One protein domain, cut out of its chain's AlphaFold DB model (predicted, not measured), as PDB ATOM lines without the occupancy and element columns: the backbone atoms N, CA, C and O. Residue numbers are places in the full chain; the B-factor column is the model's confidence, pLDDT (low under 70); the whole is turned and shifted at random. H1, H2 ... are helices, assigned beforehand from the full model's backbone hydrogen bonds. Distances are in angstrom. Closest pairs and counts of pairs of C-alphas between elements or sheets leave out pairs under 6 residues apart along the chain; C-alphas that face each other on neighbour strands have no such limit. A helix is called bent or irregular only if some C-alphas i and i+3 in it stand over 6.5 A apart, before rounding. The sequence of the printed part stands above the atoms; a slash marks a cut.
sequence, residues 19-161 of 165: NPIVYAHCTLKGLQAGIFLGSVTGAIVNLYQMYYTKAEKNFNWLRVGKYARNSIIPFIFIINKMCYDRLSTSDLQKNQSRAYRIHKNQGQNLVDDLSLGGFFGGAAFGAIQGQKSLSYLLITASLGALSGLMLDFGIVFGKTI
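AT A GLANCE: This is residues 19 to 161 of the 165 residues of the protein "Transmembrane protein, putative" of Tetrahymena thermophila (strain SB210) (UniProt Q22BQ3). Two helical hairpins cross each other: a long one of H1 and the bent helix H2, folded back beside it, and a second one of H4 and H5, with H5 crossing H1 and the arm H2a. H3 sits near the first residues of H1 and leads from the end of H2 into H4. The printed part has 143 residues with five named helices in the order H1, H2, H3, H4, H5 and no named strand; the class is all helix. It is only just compact, close to loose, with a radius of gyration of the C-alphas of 17.3 A, and its elongated outline spans 56 by 35 by 34 A.

HOW THE PARTS SIT: Start with H1, residues 19 to 51, which with H5, residues 134 to 161, is the hub; each touches three helices. Next comes H2, residues 61 to 88, assigned as one helix by its hydrogen bonds but bent: C-alphas 70 and 73 are 6.7 A apart, and its arms H2a, residues 61 to 70, and H2b, residues 73 to 88, stand at a steep tilt of 38 degrees. H1 and H2a form a hairpin at a steep tilt of 41 degrees, opposite ways; look at their closest C-alphas, Gly 38 and Ala 68, 3.9 A apart. H2b touches residues 19 to 34 of H1 at 32 degrees, only just shallow, closest at the C-alphas of Gly 30 and Ile 76, 4.2 A. H3, residues 92 to 104, touches H1 at a steep tilt of 60 degrees, closest at the C-alphas of Val 22 and Ala 99, 5.6 A. H4, residues 106 to 128, forms a hairpin with H5 at 36 degrees, only just steep, with the C-alphas of Phe 119 and Ala 145 closest at 4.0 A. H5 is about perpendicular to H1, at 86 degrees, and to H2a, at 78 degrees; the closest C-alphas are Ile 35 and Ser 142, 6.1 A, and Gly 65 and Ile 139, 4.6 A. H2b is apart from H4 and H5. In H1, H2a, H2b, H3, H4 and H5 every O i to N i+4 pair is within hydrogen-bond range.

IN THESE COORDINATES: Find C-alpha 19 at (149.155, 157.206, 191.878); from there H1 runs 47.3 A to C-alpha 51. H2a measures 14.3 A, H2b 22.2 A and H3 18.6 A. H4 begins at C-alpha 106, (140.832, 142.903, 180.904), and runs 32.0 A. H5 runs 40.5 A to C-alpha 161 at (141.171, 122.335, 180.174).

THE WHOLE: The C-alphas farthest apart, Lys 54 and Gln 93, are 56.5 A from each other. The printed part has no cut and no long link. Mean pLDDT of the printed part is 87.7; look for values under 70 at residues 159 to 161.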
ATOM      1  N   ASN A  19     149.070 157.718 190.507       86.38
ATOM      2  CA  ASN A  19     149.155 157.206 191.878       86.38
ATOM      3  C   ASN A  19     147.784 156.828 192.473       86.38
ATOM      4  O   ASN A  19     147.691 155.727 193.014       86.38
ATOM      5  N   PRO A  20     146.707 157.632 192.337       86.44
ATOM      6  CA  PRO A  20     145.381 157.244 192.823       86.44
ATOM      7  C   PRO A  20     144.845 155.963 192.173       86.44
ATOM      8  O   PRO A  20     144.241 155.139 192.853       86.44
ATOM      9  N   ILE A  21     145.109 155.760 190.875       86.56
ATOM     10  CA  ILE A  21     144.673 154.566 190.133       86.56
ATOM     11  C   ILE A  21     145.369 153.323 190.691       86.56
ATOM     12  O   ILE A  21     144.722 152.326 191.008       86.56
ATOM     13  N   VAL A  22     146.695 153.392 190.847       87.06
ATOM     14  CA  VAL A  22     147.479 152.278 191.397       87.06
ATOM     15  C   VAL A  22     147.095 152.016 192.855       87.06
ATOM     16  O   VAL A  22     146.972 150.860 193.251       87.06
ATOM     17  N   TYR A  23     146.850 153.065 193.641       87.12
ATOM     18  CA  TYR A  23     146.464 152.934 195.042       87.12
ATOM     19  C   TYR A  23     145.084 152.286 195.206       87.12
ATOM     20  O   TYR A  23     144.951 151.333 195.968       87.12
ATOM     21  N   ALA A  24     144.081 152.723 194.438       88.56
ATOM     22  CA  ALA A  24     142.754 152.105 194.433       88.56
ATOM     23  C   ALA A  24     142.828 150.619 194.048       88.56
ATOM     24  O   ALA A  24     142.202 149.770 194.684       88.56
ATOM     25  N   HIS A  25     143.657 150.295 193.053       89.62
ATOM     26  CA  HIS A  25     143.910 148.917 192.660       89.62
ATOM     27  C   HIS A  25     144.542 148.092 193.795       89.62
ATOM     28  O   HIS A  25     144.064 147.004 194.111       89.62
ATOM     29  N   CYS A  26     145.574 148.625 194.458       90.50
ATOM     30  CA  CYS A  26     146.183 148.000 195.634       90.50
ATOM     31  C   CYS A  26     145.163 147.777 196.761       90.50
ATOM     32  O   CYS A  26     145.124 146.690 197.330       90.50
ATOM     33  N   THR A  27     144.305 148.759 197.051       91.69
ATOM     34  CA  THR A  27     143.256 148.637 198.074       91.69
ATOM     35  C   THR A  27     142.280 147.510 197.743       91.69
ATOM     36  O   THR A  27     141.965 146.698 198.613       91.69
ATOM     37  N   LEU A  28     141.848 147.407 196.484       91.44
ATOM     38  CA  LEU A  28     140.969 146.326 196.042       91.44
ATOM     39  C   LEU A  28     141.641 144.954 196.176       91.44
ATOM     40  O   LEU A  28     141.012 144.002 196.637       91.44
ATOM     41  N   LYS A  29     142.936 144.853 195.852       91.31
ATOM     42  CA  LYS A  29     143.712 143.628 196.090       91.31
ATOM     43  C   LYS A  29     143.879 143.318 197.574       91.31
ATOM     44  O   LYS A  29     143.808 142.152 197.947       91.31
ATOM     45  N   GLY A  30     144.012 144.339 198.418       92.00
ATOM     46  CA  GLY A  30     143.942 144.227 199.877       92.00
ATOM     47  C   GLY A  30     142.656 143.561 200.347       92.00
ATOM     48  O   GLY A  30     142.690 142.579 201.089       92.00
ATOM     49  N   LEU A  31     141.522 144.048 199.847       93.25
ATOM     50  CA  LEU A  31     140.210 143.487 200.140       93.25
ATOM     51  C   LEU A  31     140.090 142.033 199.659       93.25
ATOM     52  O   LEU A  31     139.724 141.169 200.452       93.25
ATOM     53  N   GLN A  32     140.443 141.736 198.405       92.25
ATOM     54  CA  GLN A  32     140.382 140.372 197.856       92.25
ATOM     55  C   GLN A  32     141.275 139.397 198.633       92.25
ATOM     56  O   GLN A  32     140.832 138.301 198.975       92.25
ATOM     57  N   ALA A  33     142.506 139.802 198.960       92.75
ATOM     58  CA  ALA A  33     143.438 138.991 199.737       92.75
ATOM     59  C   ALA A  33     142.907 138.716 201.150       92.75
ATOM     60  O   ALA A  33     142.939 137.570 201.600       92.75
ATOM     61  N   GLY A  34     142.368 139.737 201.824       93.00
ATOM     62  CA  GLY A  34     141.757 139.589 203.143       93.00
ATOM     63  C   GLY A  34     140.561 138.638 203.129       93.00
ATOM     64  O   GLY A  34     140.481 137.745 203.973       93.00
ATOM     65  N   ILE A  35     139.673 138.765 202.138       93.31
ATOM     66  CA  ILE A  35     138.524 137.863 201.975       93.31
ATOM     67  C   ILE A  35     138.994 136.435 201.725       93.31
ATOM     68  O   ILE A  35     138.534 135.525 202.411       93.31
ATOM     69  N   PHE A  36     139.912 136.227 200.782       93.69
ATOM     70  CA  PHE A  36     140.389 134.894 200.428       93.69
ATOM     71  C   PHE A  36     141.093 134.212 201.609       93.69
ATOM     72  O   PHE A  36     140.680 133.135 202.033       93.69
ATOM     73  N   LEU A  37     142.102 134.857 202.201       93.88
ATOM     74  CA  LEU A  37     142.892 134.271 203.290       93.88
ATOM     75  C   LEU A  37     142.082 134.115 204.578       93.88
ATOM     76  O   LEU A  37     142.213 133.103 205.272       93.88
ATOM     77  N   GLY A  38     141.199 135.070 204.880       94.25
ATOM     78  CA  GLY A  38     140.262 134.939 205.990       94.25
ATOM     79  C   GLY A  38     139.283 133.785 205.772       94.25
ATOM     80  O   GLY A  38     139.056 132.995 206.685       94.25
ATOM     81  N   SER A  39     138.770 133.609 204.551       93.62
ATOM     82  CA  SER A  39     137.895 132.478 204.217       93.62
ATOM     83  C   SER A  39     138.614 131.137 204.338       93.62
ATOM     84  O   SER A  39     138.074 130.218 204.949       93.62
ATOM     85  N   VAL A  40     139.847 131.027 203.829       94.25
ATOM     86  CA  VAL A  40     140.678 129.817 203.959       94.25
ATOM     87  C   VAL A  40     140.914 129.486 205.431       94.25
ATOM     88  O   VAL A  40     140.678 128.359 205.854       94.25
ATOM     89  N   THR A  41     141.293 130.479 206.239       94.38
ATOM     90  CA  THR A  41     141.495 130.292 207.684       94.38
ATOM     91  C   THR A  41     140.206 129.835 208.365       94.38
ATOM     92  O   THR A  41     140.208 128.869 209.125       94.38
ATOM     93  N   GLY A  42     139.082 130.489 208.061       93.25
ATOM     94  CA  GLY A  42     137.775 130.129 208.604       93.25
ATOM     95  C   GLY A  42     137.331 128.722 208.205       93.25
ATOM     96  O   GLY A  42     136.769 128.011 209.037       93.25
ATOM     97  N   ALA A  43     137.617 128.302 206.971       93.38
ATOM     98  CA  ALA A  43     137.340 126.956 206.484       93.38
ATOM     99  C   ALA A  43     138.208 125.915 207.201       93.38
ATOM    100  O   ALA A  43     137.669 124.931 207.695       93.38
ATOM    101  N   ILE A  44     139.516 126.158 207.348       94.19
ATOM    102  CA  ILE A  44     140.429 125.266 208.082       94.19
ATOM    103  C   ILE A  44     139.978 125.106 209.535       94.19
ATOM    104  O   ILE A  44     139.872 123.983 210.019       94.19
ATOM    105  N   VAL A  45     139.653 126.205 210.224       93.56
ATOM    106  CA  VAL A  45     139.142 126.153 211.605       93.56
ATOM    107  C   VAL A  45     137.827 125.379 211.671       93.56
ATOM    108  O   VAL A  45     137.605 124.622 212.615       93.56
ATOM    109  N   ASN A  46     136.950 125.551 210.680       92.25
ATOM    110  CA  ASN A  46     135.704 124.804 210.618       92.25
ATOM    111  C   ASN A  46     135.950 123.295 210.487       92.25
ATOM    112  O   ASN A  46     135.506 122.531 211.341       92.25
ATOM    113  N   LEU A  47     136.741 122.892 209.492       93.00
ATOM    114  CA  LEU A  47     137.115 121.496 209.264       93.00
ATOM    115  C   LEU A  47     137.804 120.908 210.500       93.00
ATOM    116  O   LEU A  47     137.489 119.794 210.908       93.00
ATOM    117  N   TYR A  48     138.682 121.673 211.152       92.81
ATOM    118  CA  TYR A  48     139.327 121.241 212.385       92.81
ATOM    119  C   TYR A  48     138.304 120.922 213.485       92.81
ATOM    120  O   TYR A  48     138.370 119.870 214.121       92.81
ATOM    121  N   GLN A  49     137.313 121.795 213.678       90.75
ATOM    122  CA  GLN A  49     136.272 121.575 214.680       90.75
ATOM    123  C   GLN A  49     135.308 120.439 214.331       90.75
ATOM    124  O   GLN A  49     134.768 119.804 215.236       90.75
ATOM    125  N   MET A  50     135.093 120.170 213.045       91.25
ATOM    126  CA  MET A  50     134.280 119.039 212.604       91.25
ATOM    127  C   MET A  50     135.004 117.706 212.804       91.25
ATOM    128  O   MET A  50     134.455 116.786 213.407       91.25
ATOM    129  N   TYR A  51     136.243 117.597 212.317       90.88
ATOM    130  CA  TYR A  51     136.949 116.316 212.241       90.88
ATOM    131  C   TYR A  51     137.713 115.955 213.514       90.88
ATOM    132  O   TYR A  51     137.764 114.778 213.867       90.88
ATOM    133  N   TYR A  52     138.278 116.940 214.219       90.38
ATOM    134  CA  TYR A  52     139.115 116.676 215.392       90.38
ATOM    135  C   TYR A  52     138.359 116.880 216.699       90.38
ATOM    136  O   TYR A  52     138.305 115.968 217.519       90.38
ATOM    137  N   THR A  53     137.744 118.050 216.906       88.06
ATOM    138  CA  THR A  53     137.061 118.333 218.183       88.06
ATOM    139  C   THR A  53     135.613 117.846 218.220       88.06
ATOM    140  O   THR A  53     135.028 117.779 219.298       88.06
ATOM    141  N   LYS A  54     135.029 117.510 217.059       87.94
ATOM    142  CA  LYS A  54     133.616 117.124 216.881       87.94
ATOM    143  C   LYS A  54     132.619 118.135 217.474       87.94
ATOM    144  O   LYS A  54     131.487 117.777 217.801       87.94
ATOM    145  N   ALA A  55     133.032 119.396 217.616       82.88
ATOM    146  CA  ALA A  55     132.212 120.469 218.176       82.88
ATOM    147  C   ALA A  55     131.168 120.993 217.174       82.88
ATOM    148  O   ALA A  55     130.110 121.471 217.579       82.88
ATOM    149  N   GLU A  56     131.439 120.884 215.870       82.69
ATOM    150  CA  GLU A  56     130.456 121.134 214.811       82.69
ATOM    151  C   GLU A  56     130.157 119.842 214.046       82.69
ATOM    152  O   GLU A  56     131.061 119.087 213.702       82.69
ATOM    153  N   LYS A  57     128.873 119.588 213.765       85.25
ATOM    154  CA  LYS A  57     128.441 118.433 212.956       85.25
ATOM    155  C   LYS A  57     128.428 118.732 211.456       85.25
ATOM    156  O   LYS A  57     128.607 117.823 210.658       85.25
ATOM    157  N   ASN A  58     128.227 119.999 211.092       91.00
ATOM    158  CA  ASN A  58     128.071 120.463 209.716       91.00
ATOM    159  C   ASN A  58     128.990 121.654 209.450       91.00
ATOM    160  O   ASN A  58     129.267 122.436 210.359       91.00
ATOM    161  N   PHE A  59     129.376 121.828 208.188       90.44
ATOM    162  CA  PHE A  59     130.203 122.952 207.767       90.44
ATOM    163  C   PHE A  59     129.446 124.281 207.904       90.44
ATOM    164  O   PHE A  59     128.372 124.469 207.327       90.44
ATOM    165  N   ASN A  60     130.011 125.223 208.657       90.94
ATOM    166  CA  ASN A  60     129.378 126.502 208.977       90.94
ATOM    167  C   ASN A  60     129.956 127.650 208.135       90.94
ATOM    168  O   ASN A  60     130.964 128.274 208.482       90.94
ATOM    169  N   TRP A  61     129.260 127.985 207.046       89.19
ATOM    170  CA  TRP A  61     129.620 129.089 206.148       89.19
ATOM    171  C   TRP A  61     129.602 130.465 206.821       89.19
ATOM    172  O   TRP A  61     130.409 131.326 206.477       89.19
ATOM    173  N   LEU A  62     128.759 130.685 207.835       90.06
ATOM    174  CA  LEU A  62     128.762 131.953 208.572       90.06
ATOM    175  C   LEU A  62     130.075 132.154 209.328       90.06
ATOM    176  O   LEU A  62     130.537 133.287 209.467       90.06
ATOM    177  N   ARG A  63     130.708 131.072 209.794       91.06
ATOM    178  CA  ARG A  63     132.051 131.146 210.374       91.06
ATOM    179  C   ARG A  63     133.068 131.574 209.324       91.06
ATOM    180  O   ARG A  63     133.810 132.515 209.580       91.06
ATOM    181  N   VAL A  64     133.058 130.953 208.146       92.06
ATOM    182  CA  VAL A  64     133.938 131.336 207.029       92.06
ATOM    183  C   VAL A  64     133.800 132.831 206.726       92.06
ATOM    184  O   VAL A  64     134.795 133.555 206.738       92.06
ATOM    185  N   GLY A  65     132.567 133.325 206.589       89.31
ATOM    186  CA  GLY A  65     132.303 134.743 206.342       89.31
ATOM    187  C   GLY A  65     132.745 135.672 207.482       89.31
ATOM    188  O   GLY A  65     133.204 136.781 207.221       89.31
ATOM    189  N   LYS A  66     132.672 135.235 208.749       92.88
ATOM    190  CA  LYS A  66     133.189 135.997 209.905       92.88
ATOM    191  C   LYS A  66     134.704 136.161 209.854       92.88
ATOM    192  O   LYS A  66     135.193 137.266 210.086       92.88
ATOM    193  N   TYR A  67     135.438 135.088 209.560       93.81
ATOM    194  CA  TYR A  67     136.892 135.159 209.424       93.81
ATOM    195  C   TYR A  67     137.284 136.021 208.224       93.81
ATOM    196  O   TYR A  67     138.098 136.925 208.381       93.81
ATOM    197  N   ALA A  68     136.633 135.823 207.072       92.06
ATOM    198  CA  ALA A  68     136.816 136.657 205.886       92.06
ATOM    199  C   ALA A  68     136.650 138.147 206.214       92.06
ATOM    200  O   ALA A  68     137.571 138.931 206.002       92.06
ATOM    201  N   ARG A  69     135.527 138.522 206.843       92.94
ATOM    202  CA  ARG A  69     135.261 139.895 207.286       92.94
ATOM    203  C   ARG A  69     136.369 140.443 208.184       92.94
ATOM    204  O   ARG A  69     136.836 141.558 207.970       92.94
ATOM    205  N   ASN A  70     136.761 139.687 209.210       93.38
ATOM    206  CA  ASN A  70     137.762 140.134 210.182       93.38
ATOM    207  C   ASN A  70     139.147 140.327 209.547       93.38
ATOM    208  O   ASN A  70     139.918 141.164 210.007       93.38
ATOM    209  N   SER A  71     139.447 139.589 208.480       91.94
ATOM    210  CA  SER A  71     140.707 139.687 207.747       91.94
ATOM    211  C   SER A  71     140.747 140.835 206.732       91.94
ATOM    212  O   SER A  71     141.841 141.255 206.369       91.94
ATOM    213  N   ILE A  72     139.613 141.403 206.298       90.38
ATOM    214  CA  ILE A  72     139.598 142.495 205.300       90.38
ATOM    215  C   ILE A  72     140.437 143.694 205.756       90.38
ATOM    216  O   ILE A  72     141.326 144.139 205.033       90.38
ATOM    217  N   ILE A  73     140.166 144.217 206.954       91.38
ATOM    218  CA  ILE A  73     140.768 145.473 207.422       91.38
ATOM    219  C   ILE A  73     142.299 145.354 207.553       91.38
ATOM    220  O   ILE A  73     142.994 146.176 206.952       91.38
ATOM    221  N   PRO A  74     142.857 144.343 208.254       93.31
ATOM    222  CA  PRO A  74     144.307 144.174 208.340       93.31
ATOM    223  C   PRO A  74     144.980 144.077 206.970       93.31
ATOM    224  O   PRO A  74     146.006 144.716 206.744       93.31
ATOM    225  N   PHE A  75     144.393 143.329 206.031       93.50
ATOM    226  CA  PHE A  75     144.980 143.156 204.703       93.50
ATOM    227  C   PHE A  75     144.914 144.421 203.852       93.50
ATOM    228  O   PHE A  75     145.885 144.717 203.156       93.50
ATOM    229  N   ILE A  76     143.834 145.204 203.947       92.25
ATOM    230  CA  ILE A  76     143.772 146.532 203.327       92.25
ATOM    231  C   ILE A  76     144.905 147.408 203.862       92.25
ATOM    232  O   ILE A  76     145.641 147.978 203.062       92.25
ATOM    233  N   PHE A  77     145.102 147.483 205.182       94.12
ATOM    234  CA  PHE A  77     146.172 148.302 205.765       94.12
ATOM    235  C   PHE A  77     147.568 147.841 205.343       94.12
ATOM    236  O   PHE A  77     148.376 148.665 204.917       94.12
ATOM    237  N   ILE A  78     147.846 146.538 205.423       93.94
ATOM    238  CA  ILE A  78     149.148 145.966 205.061       93.94
ATOM    239  C   ILE A  78     149.455 146.235 203.582       93.94
ATOM    240  O   ILE A  78     150.520 146.760 203.256       93.94
ATOM    241  N   ILE A  79     148.516 145.937 202.680       93.25
ATOM    242  CA  ILE A  79     148.725 146.112 201.238       93.25
ATOM    243  C   ILE A  79     148.775 147.591 200.854       93.25
ATOM    244  O   ILE A  79     149.635 147.973 200.062       93.25
ATOM    245  N   ASN A  80     147.938 148.444 201.444       92.25
ATOM    246  CA  ASN A  80     147.989 149.881 201.186       92.25
ATOM    247  C   ASN A  80     149.285 150.514 201.681       92.25
ATOM    248  O   ASN A  80     149.833 151.365 200.984       92.25
ATOM    249  N   LYS A  81     149.805 150.086 202.836       92.56
ATOM    250  CA  LYS A  81     151.104 150.542 203.334       92.56
ATOM    251  C   LYS A  81     152.228 150.131 202.384       92.56
ATOM    252  O   LYS A  81     152.962 150.993 201.921       92.56
ATOM    253  N   MET A  82     152.296 148.852 202.004       92.06
ATOM    254  CA  MET A  82     153.283 148.378 201.022       92.06
ATOM    255  C   MET A  82     153.162 149.112 199.680       92.06
ATOM    256  O   MET A  82     154.165 149.415 199.037       92.06
ATOM    257  N   CYS A  83     151.936 149.409 199.243       92.19
ATOM    258  CA  CYS A  83     151.691 150.148 198.011       92.19
ATOM    259  C   CYS A  83     152.140 151.609 198.128       92.19
ATOM    260  O   CYS A  83     152.793 152.107 197.215       92.19
ATOM    261  N   TYR A  84     151.858 152.273 199.252       90.19
ATOM    262  CA  TYR A  84     152.320 153.631 199.533       90.19
ATOM    263  C   TYR A  84     153.848 153.714 199.536       90.19
ATOM    264  O   TYR A  84     154.404 154.509 198.783       90.19
ATOM    265  N   ASP A  85     154.520 152.843 200.295       90.12
ATOM    266  CA  ASP A  85     155.985 152.803 200.399       90.12
ATOM    267  C   ASP A  85     156.636 152.547 199.028       90.12
ATOM    268  O   ASP A  85     157.693 153.087 198.694       90.12
ATOM    269  N   ARG A  86     155.978 151.751 198.178       86.62
ATOM    270  CA  ARG A  86     156.437 151.489 196.811       86.62
ATOM    271  C   ARG A  86     156.164 152.651 195.860       86.62
ATOM    272  O   ARG A  86     156.953 152.863 194.946       86.62
ATOM    273  N   LEU A  87     155.048 153.363 196.008       86.88
ATOM    274  CA  LEU A  87     154.695 154.502 195.155       86.88
ATOM    275  C   LEU A  87     155.544 155.733 195.474       86.88
ATOM    276  O   LEU A  87     155.940 156.425 194.540       86.88
ATOM    277  N   SER A  88     155.851 155.969 196.751       83.19
ATOM    278  CA  SER A  88     156.689 157.083 197.213       83.19
ATOM    279  C   SER A  88     158.149 156.957 196.771       83.19
ATOM    280  O   SER A  88     158.829 157.964 196.609       83.19
ATOM    281  N   THR A  89     158.615 155.730 196.529       85.38
ATOM    282  CA  THR A  89     159.983 155.419 196.083       85.38
ATOM    283  C   THR A  89     160.103 155.162 194.577       85.38
ATOM    284  O   THR A  89     161.208 154.968 194.075       85.38
ATOM    285  N   SER A  90     158.990 155.130 193.831       82.88
ATOM    286  CA  SER A  90     158.988 154.822 192.393       82.88
ATOM    287  C   SER A  90     158.958 156.082 191.524       82.88
ATOM    288  O   SER A  90     158.187 157.001 191.781       82.88
ATOM    289  N   ASP A  91     159.709 156.062 190.418       87.00
ATOM    290  CA  ASP A  91     159.659 157.109 189.388       87.00
ATOM    291  C   ASP A  91     158.247 157.282 188.808       87.00
ATOM    292  O   ASP A  91     157.531 156.302 188.560       87.00
ATOM    293  N   LEU A  92     157.877 158.524 188.477       84.88
ATOM    294  CA  LEU A  92     156.572 158.856 187.892       84.88
ATOM    295  C   LEU A  92     156.258 158.013 186.645       84.88
ATOM    296  O   LEU A  92     155.159 157.472 186.527       84.88
ATOM    297  N   GLN A  93     157.237 157.817 185.755       85.44
ATOM    298  CA  GLN A  93     157.079 157.008 184.540       85.44
ATOM    299  C   GLN A  93     156.745 155.537 184.844       85.44
ATOM    300  O   GLN A  93     155.937 154.915 184.146       85.44
ATOM    301  N   LYS A  94     157.322 154.965 185.913       85.75
ATOM    302  CA  LYS A  94     157.003 153.596 186.349       85.75
ATOM    303  C   LYS A  94     155.565 153.515 186.855       85.75
ATOM    304  O   LYS A  94     154.862 152.560 186.522       85.75
ATOM    305  N   ASN A  95     155.110 154.517 187.605       85.56
ATOM    306  CA  ASN A  95     153.734 154.568 188.100       85.56
ATOM    307  C   ASN A  95     152.729 154.767 186.953       85.56
ATOM    308  O   ASN A  95     151.714 154.075 186.916       85.56
ATOM    309  N   GLN A  96     153.049 155.607 185.965       86.88
ATOM    310  CA  GLN A  96     152.274 155.763 184.727       86.88
ATOM    311  C   GLN A  96     152.158 154.452 183.941       86.88
ATOM    312  O   GLN A  96     151.057 154.053 183.563       86.88
ATOM    313  N   SER A  97     153.265 153.721 183.756       87.38
ATOM    314  CA  SER A  97     153.235 152.407 183.097       87.38
ATOM    315  C   SER A  97     152.359 151.404 183.853       87.38
ATOM    316  O   SER A  97     151.612 150.651 183.230       87.38
ATOM    317  N   ARG A  98     152.407 151.395 185.191       85.44
ATOM    318  CA  ARG A  98     151.552 150.520 186.009       85.44
ATOM    319  C   ARG A  98     150.076 150.877 185.878       85.44
ATOM    320  O   ARG A  98     149.284 149.986 185.592       85.44
ATOM    321  N   ALA A  99     149.718 152.151 186.038       85.25
ATOM    322  CA  ALA A  99     148.343 152.621 185.877       85.25
ATOM    323  C   ALA A  99     147.787 152.261 184.488       85.25
ATOM    324  O   ALA A  99     146.680 151.738 184.373       85.25
ATOM    325  N   TYR A 100     148.601 152.435 183.443       85.69
ATOM    326  CA  TYR A 100     148.247 152.055 182.077       85.69
ATOM    327  C   TYR A 100     147.972 150.551 181.934       85.69
ATOM    328  O   TYR A 100     146.946 150.152 181.378       85.69
ATOM    329  N   ARG A 101     148.855 149.695 182.470       86.00
ATOM    330  CA  ARG A 101     148.666 148.234 182.429       86.00
ATOM    331  C   ARG A 101     147.423 147.791 183.191       86.00
ATOM    332  O   ARG A 101     146.721 146.920 182.696       86.00
ATOM    333  N   ILE A 102     147.142 148.391 184.350       85.25
ATOM    334  CA  ILE A 102     145.937 148.093 185.138       85.25
ATOM    335  C   ILE A 102     144.685 148.338 184.289       85.25
ATOM    336  O   ILE A 102     143.838 147.460 184.192       85.25
ATOM    337  N   HIS A 103     144.594 149.474 183.592       80.19
ATOM    338  CA  HIS A 103     143.448 149.752 182.719       80.19
ATOM    339  C   HIS A 103     143.310 148.779 181.545       80.19
ATOM    340  O   HIS A 103     142.194 148.442 181.157       80.19
ATOM    341  N   LYS A 104     144.426 148.316 180.976       81.88
ATOM    342  CA  LYS A 104     144.412 147.395 179.830       81.88
ATOM    343  C   LYS A 104     144.245 145.924 180.220       81.88
ATOM    344  O   LYS A 104     143.962 145.109 179.343       81.88
ATOM    345  N   ASN A 105     144.399 145.565 181.494       82.00
ATOM    346  CA  ASN A 105     144.300 144.178 181.935       82.00
ATOM    347  C   ASN A 105     142.834 143.733 182.075       82.00
ATOM    348  O   ASN A 105     142.265 143.715 183.164       82.00
ATOM    349  N   GLN A 106     142.228 143.347 180.951       77.06
ATOM    350  CA  GLN A 106     140.832 142.903 180.904       77.06
ATOM    351  C   GLN A 106     140.558 141.675 181.778       77.06
ATOM    352  O   GLN A 106     139.506 141.610 182.408       77.06
ATOM    353  N   GLY A 107     141.501 140.730 181.853       77.88
ATOM    354  CA  GLY A 107     141.354 139.552 182.710       77.88
ATOM    355  C   GLY A 107     141.250 139.946 184.180       77.88
ATOM    356  O   GLY A 107     140.340 139.519 184.876       77.88
ATOM    357  N   GLN A 108     142.123 140.844 184.633       79.44
ATOM    358  CA  GLN A 108     142.093 141.340 186.006       79.44
ATOM    359  C   GLN A 108     140.842 142.168 186.318       79.44
ATOM    360  O   GLN A 108     140.293 142.034 187.408       79.44
ATOM    361  N   ASN A 109     140.361 142.963 185.358       82.31
ATOM    362  CA  ASN A 109     139.112 143.709 185.505       82.31
ATOM    363  C   ASN A 109     137.905 142.770 185.643       82.31
ATOM    364  O   ASN A 109     137.029 143.041 186.456       82.31
ATOM    365  N   LEU A 110     137.885 141.645 184.917       81.94
ATOM    366  CA  LEU A 110     136.845 140.627 185.067       81.94
ATOM    367  C   LEU A 110     136.836 140.033 186.482       81.94
ATOM    368  O   LEU A 110     135.775 139.954 187.099       81.94
ATOM    369  N   VAL A 111     138.007 139.671 187.021       83.31
ATOM    370  CA  VAL A 111     138.128 139.157 188.400       83.31
ATOM    371  C   VAL A 111     137.617 140.185 189.405       83.31
ATOM    372  O   VAL A 111     136.872 139.858 190.332       83.31
ATOM    373  N   ASP A 112     138.018 141.441 189.225       86.12
ATOM    374  CA  ASP A 112     137.630 142.552 190.085       86.12
ATOM    375  C   ASP A 112     136.110 142.788 190.033       86.12
ATOM    376  O   ASP A 112     135.482 142.964 191.079       86.12
ATOM    377  N   ASP A 113     135.506 142.694 188.849       86.31
ATOM    378  CA  ASP A 113     134.065 142.832 188.631       86.31
ATOM    379  C   ASP A 113     133.268 141.680 189.241       86.31
ATOM    380  O   ASP A 113     132.286 141.935 189.938       86.31
ATOM    381  N   LEU A 114     133.696 140.430 189.052       87.81
ATOM    382  CA  LEU A 114     133.048 139.262 189.658       87.81
ATOM    383  C   LEU A 114     133.151 139.292 191.185       87.81
ATOM    384  O   LEU A 114     132.175 139.012 191.878       87.81
ATOM    385  N   SER A 115     134.309 139.682 191.720       87.94
ATOM    386  CA  SER A 115     134.528 139.786 193.166       87.94
ATOM    387  C   SER A 115     133.660 140.876 193.791       87.94
ATOM    388  O   SER A 115     133.030 140.649 194.822       87.94
ATOM    389  N   LEU A 116     133.607 142.061 193.174       89.31
ATOM    390  CA  LEU A 116     132.775 143.170 193.646       89.31
ATOM    391  C   LEU A 116     131.287 142.880 193.449       89.31
ATOM    392  O   LEU A 116     130.495 143.141 194.350       89.31
ATOM    393  N   GLY A 117     130.907 142.304 192.308       89.31
ATOM    394  CA  GLY A 117     129.543 141.859 192.038       89.31
ATOM    395  C   GLY A 117     129.084 140.833 193.070       89.31
ATOM    396  O   GLY A 117     128.014 140.985 193.654       89.31
ATOM    397  N   GLY A 118     129.939 139.860 193.387       91.12
ATOM    398  CA  GLY A 118     129.732 138.928 194.487       91.12
ATOM    399  C   GLY A 118     129.606 139.640 195.834       91.12
ATOM    400  O   GLY A 118     128.679 139.355 196.587       91.12
ATOM    401  N   PHE A 119     130.486 140.602 196.135       91.00
ATOM    402  CA  PHE A 119     130.450 141.365 197.387       91.00
ATOM    403  C   PHE A 119     129.111 142.081 197.589       91.00
ATOM    404  O   PHE A 119     128.432 141.888 198.600       91.00
ATOM    405  N   PHE A 120     128.709 142.892 196.609       91.88
ATOM    406  CA  PHE A 120     127.465 143.652 196.666       91.88
ATOM    407  C   PHE A 120     126.237 142.743 196.593       91.88
ATOM    408  O   PHE A 120     125.278 142.971 197.325       91.88
ATOM    409  N   GLY A 121     126.281 141.678 195.787       90.62
ATOM    410  CA  GLY A 121     125.220 140.672 195.723       90.62
ATOM    411  C   GLY A 121     125.010 139.967 197.064       90.62
ATOM    412  O   GLY A 121     123.880 139.848 197.529       90.62
ATOM    413  N   GLY A 122     126.093 139.582 197.745       89.88
ATOM    414  CA  GLY A 122     126.039 138.995 199.084       89.88
ATOM    415  C   GLY A 122     125.520 139.968 200.147       89.88
ATOM    416  O   GLY A 122     124.743 139.577 201.022       89.88
ATOM    417  N   ALA A 123     125.898 141.246 200.066       89.88
ATOM    418  CA  ALA A 123     125.358 142.295 200.932       89.88
ATOM    419  C   ALA A 123     123.845 142.479 200.716       89.88
ATOM    420  O   ALA A 123     123.079 142.466 201.679       89.88
ATOM    421  N   ALA A 124     123.411 142.590 199.456       89.62
ATOM    422  CA  ALA A 124     122.007 142.740 199.084       89.62
ATOM    423  C   ALA A 124     121.172 141.536 199.537       89.62
ATOM    424  O   ALA A 124     120.111 141.707 200.131       89.62
ATOM    425  N   PHE A 125     121.680 140.318 199.343       88.31
ATOM    426  CA  PHE A 125     121.014 139.103 199.805       88.31
ATOM    427  C   PHE A 125     120.875 139.062 201.333       88.31
ATOM    428  O   PHE A 125     119.806 138.741 201.848       88.31
ATOM    429  N   GLY A 126     121.920 139.458 202.068       85.06
ATOM    430  CA  GLY A 126     121.853 139.596 203.526       85.06
ATOM    431  C   GLY A 126     120.798 140.611 203.974       85.06
ATOM    432  O   GLY A 126     120.039 140.341 204.905       85.06
ATOM    433  N   ALA A 127     120.702 141.747 203.279       87.50
ATOM    434  CA  ALA A 127     119.702 142.773 203.559       87.50
ATOM    435  C   ALA A 127     118.272 142.269 203.298       87.50
ATOM    436  O   ALA A 127     117.392 142.481 204.132       87.50
ATOM    437  N   ILE A 128     118.052 141.545 202.194       89.00
ATOM    438  CA  ILE A 128     116.756 140.933 201.853       89.00
ATOM    439  C   ILE A 128     116.330 139.905 202.910       89.00
ATOM    440  O   ILE A 128     115.156 139.841 203.263       89.00
ATOM    441  N   GLN A 129     117.272 139.154 203.491       84.75
ATOM    442  CA  GLN A 129     116.997 138.236 204.605       84.75
ATOM    443  C   GLN A 129     116.690 138.937 205.944       84.75
ATOM    444  O   GLN A 129     116.577 138.281 206.978       84.75
ATOM    445  N   GLY A 130     116.571 140.267 205.959       77.88
ATOM    446  CA  GLY A 130     116.217 141.033 207.151       77.88
ATOM    447  C   GLY A 130     117.377 141.246 208.124       77.88
ATOM    448  O   GLY A 130     117.149 141.676 209.257       77.88
ATOM    449  N   GLN A 131     118.624 140.985 207.713       77.94
ATOM    450  CA  GLN A 131     119.795 141.283 208.536       77.94
ATOM    451  C   GLN A 131     120.011 142.798 208.594       77.94
ATOM    452  O   GLN A 131     120.480 143.417 207.643       77.94
ATOM    453  N   LYS A 132     119.679 143.405 209.736       75.94
ATOM    454  CA  LYS A 132     119.817 144.857 209.942       75.94
ATOM    455  C   LYS A 132     121.200 145.273 210.434       75.94
ATOM    456  O   LYS A 132     121.534 146.453 210.400       75.94
ATOM    457  N   SER A 133     122.009 144.331 210.925       86.75
ATOM    458  CA  SER A 133     123.328 144.673 211.452       86.75
ATOM    459  C   SER A 133     124.357 144.747 210.327       86.75
ATOM    460  O   SER A 133     124.522 143.811 209.542       86.75
ATOM    461  N   LEU A 134     125.113 145.849 210.302       84.69
ATOM    462  CA  LEU A 134     126.254 146.036 209.399       84.69
ATOM    463  C   LEU A 134     127.224 144.843 209.472       84.69
ATOM    464  O   LEU A 134     127.784 144.401 208.476       84.69
ATOM    465  N   SER A 135     127.374 144.282 210.673       84.69
ATOM    466  CA  SER A 135     128.221 143.126 210.950       84.69
ATOM    467  C   SER A 135     127.804 141.882 210.159       84.69
ATOM    468  O   SER A 135     128.673 141.204 209.612       84.69
ATOM    469  N   TYR A 136     126.500 141.591 210.086       85.50
ATOM    470  CA  TYR A 136     125.963 140.464 209.321       85.50
ATOM    471  C   TYR A 136     125.988 140.725 207.818       85.50
ATOM    472  O   TYR A 136     126.381 139.834 207.069       85.50
ATOM    473  N   LEU A 137     125.676 141.950 207.387       89.00
ATOM    474  CA  LEU A 137     125.777 142.339 205.977       89.00
ATOM    475  C   LEU A 137     127.200 142.173 205.444       89.00
ATOM    476  O   LEU A 137     127.393 141.683 204.339       89.00
ATOM    477  N   LEU A 138     128.214 142.510 206.242       88.12
ATOM    478  CA  LEU A 138     129.608 142.314 205.847       88.12
ATOM    479  C   LEU A 138     130.021 140.835 205.816       88.12
ATOM    480  O   LEU A 138     130.882 140.469 205.020       88.12
ATOM    481  N   ILE A 139     129.422 139.975 206.649       91.00
ATOM    482  CA  ILE A 139     129.645 138.518 206.590       91.00
ATOM    483  C   ILE A 139     129.093 137.969 205.273       91.00
ATOM    484  O   ILE A 139     129.809 137.266 204.560       91.00
ATOM    485  N   THR A 140     127.848 138.305 204.926       91.38
ATOM    486  CA  THR A 140     127.226 137.831 203.682       91.38
ATOM    487  C   THR A 140     127.885 138.448 202.450       91.38
ATOM    488  O   THR A 140     128.101 137.741 201.471       91.38
ATOM    489  N   ALA A 141     128.307 139.714 202.515       91.19
ATOM    490  CA  ALA A 141     129.109 140.352 201.474       91.19
ATOM    491  C   ALA A 141     130.448 139.637 201.265       91.19
ATOM    492  O   ALA A 141     130.832 139.351 200.137       91.19
ATOM    493  N   SER A 142     131.145 139.278 202.348       91.62
ATOM    494  CA  SER A 142     132.424 138.561 202.256       91.62
ATOM    495  C   SER A 142     132.259 137.174 201.630       91.62
ATOM    496  O   SER A 142     133.085 136.768 200.816       91.62
ATOM    497  N   LEU A 143     131.174 136.463 201.956       92.38
ATOM    498  CA  LEU A 143     130.837 135.182 201.324       92.38
ATOM    499  C   LEU A 143     130.477 135.344 199.845       92.38
ATOM    500  O   LEU A 143     130.918 134.555 199.014       92.38
ATOM    501  N   GLY A 144     129.719 136.386 199.508       91.75
ATOM    502  CA  GLY A 144     129.407 136.717 198.125       91.75
ATOM    503  C   GLY A 144     130.668 137.032 197.316       91.75
ATOM    504  O   GLY A 144     130.875 136.458 196.250       91.75
ATOM    505  N   ALA A 145     131.573 137.855 197.844       90.56
ATOM    506  CA  ALA A 145     132.870 138.126 197.221       90.56
ATOM    507  C   ALA A 145     133.714 136.863 197.042       90.56
ATOM    508  O   ALA A 145     134.306 136.672 195.982       90.56
ATOM    509  N   LEU A 146     133.747 135.983 198.049       91.81
ATOM    510  CA  LEU A 146     134.421 134.693 197.939       91.81
ATOM    511  C   LEU A 146     133.836 133.861 196.792       91.81
ATOM    512  O   LEU A 146     134.594 133.291 196.015       91.81
ATOM    513  N   SER A 147     132.509 133.816 196.654       90.00
ATOM    514  CA  SER A 147     131.868 133.106 195.543       90.00
ATOM    515  C   SER A 147     132.257 133.692 194.182       90.00
ATOM    516  O   SER A 147     132.577 132.932 193.273       90.00
ATOM    517  N   GLY A 148     132.344 135.023 194.066       87.81
ATOM    518  CA  GLY A 148     132.831 135.701 192.862       87.81
ATOM    519  C   GLY A 148     134.277 135.334 192.521       87.81
ATOM    520  O   GLY A 148     134.572 135.008 191.374       87.81
ATOM    521  N   LEU A 149     135.160 135.297 193.526       86.81
ATOM    522  CA  LEU A 149     136.549 134.851 193.366       86.81
ATOM    523  C   LEU A 149     136.633 133.385 192.913       86.81
ATOM    524  O   LEU A 149     137.414 133.052 192.028       86.81
ATOM    525  N   MET A 150     135.831 132.497 193.506       87.44
ATOM    526  CA  MET A 150     135.813 131.072 193.151       87.44
ATOM    527  C   MET A 150     135.249 130.822 191.748       87.44
ATOM    528  O   MET A 150     135.760 129.960 191.033       87.44
ATOM    529  N   LEU A 151     134.228 131.579 191.337       86.25
ATOM    530  CA  LEU A 151     133.679 131.521 189.981       86.25
ATOM    531  C   LEU A 151     134.732 131.896 188.940       86.25
ATOM    532  O   LEU A 151     134.862 131.199 187.937       86.25
ATOM    533  N   ASP A 152     135.518 132.942 189.197       79.12
ATOM    534  CA  ASP A 152     136.613 133.330 188.310       79.12
ATOM    535  C   ASP A 152     137.666 132.218 188.176       79.12
ATOM    536  O   ASP A 152     137.994 131.806 187.060       79.12
ATOM    537  N   PHE A 153     138.109 131.635 189.299       79.62
ATOM    538  CA  PHE A 153     138.995 130.466 189.272       79.62
ATOM    539  C   PHE A 153     138.408 129.326 188.429       79.62
ATOM    540  O   PHE A 153     139.112 128.760 187.592       79.62
ATOM    541  N   GLY A 154     137.121 129.016 188.601       79.62
ATOM    542  CA  GLY A 154     136.428 127.998 187.811       79.62
ATOM    543  C   GLY A 154     136.425 128.298 186.309       79.62
ATOM    544  O   GLY A 154     136.717 127.413 185.505       79.62
ATOM    545  N   ILE A 155     136.163 129.549 185.918       78.75
ATOM    546  CA  ILE A 155     136.158 129.987 184.513       78.75
ATOM    547  C   ILE A 155     137.559 129.868 183.895       78.75
ATOM    548  O   ILE A 155     137.705 129.376 182.771       78.75
ATOM    549  N   VAL A 156     138.602 130.287 184.617       75.94
ATOM    550  CA  VAL A 156     139.994 130.242 184.138       75.94
ATOM    551  C   VAL A 156     140.493 128.799 184.005       75.94
ATOM    552  O   VAL A 156     141.059 128.430 182.970       75.94
ATOM    553  N   PHE A 157     140.247 127.954 185.010       71.25
ATOM    554  CA  PHE A 157     140.603 126.533 184.942       71.25
ATOM    555  C   PHE A 157     139.833 125.808 183.834       71.25
ATOM    556  O   PHE A 157     140.440 125.069 183.057       71.25
ATOM    557  N   GLY A 158     138.531 126.074 183.692       70.88
ATOM    558  CA  GLY A 158     137.691 125.485 182.648       70.88
ATOM    559  C   GLY A 158     138.183 125.805 181.234       70.88
ATOM    560  O   GLY A 158     138.321 124.899 180.412       70.88
ATOM    561  N   LYS A 159     138.554 127.065 180.960       68.19
ATOM    562  CA  LYS A 159     139.154 127.457 179.669       68.19
ATOM    563  C   LYS A 159     140.479 126.747 179.387       68.19
ATOM    564  O   LYS A 159     140.745 126.369 178.251       68.19
ATOM    565  N   THR A 160     141.304 126.552 180.412       65.00
ATOM    566  CA  THR A 160     142.618 125.905 180.261       65.00
ATOM    567  C   THR A 160     142.485 124.418 179.923       65.00
ATOM    568  O   THR A 160     143.285 123.894 179.153       65.00
ATOM    569  N   ILE A 161     141.470 123.743 180.468       64.75
ATOM    570  CA  ILE A 161     141.171 122.335 180.174       64.75
ATOM    571  C   ILE A 161     140.534 122.197 178.785       64.75
ATOM    572  O   ILE A 161     140.939 121.333 178.016       64.75
TER     573      ILE A 161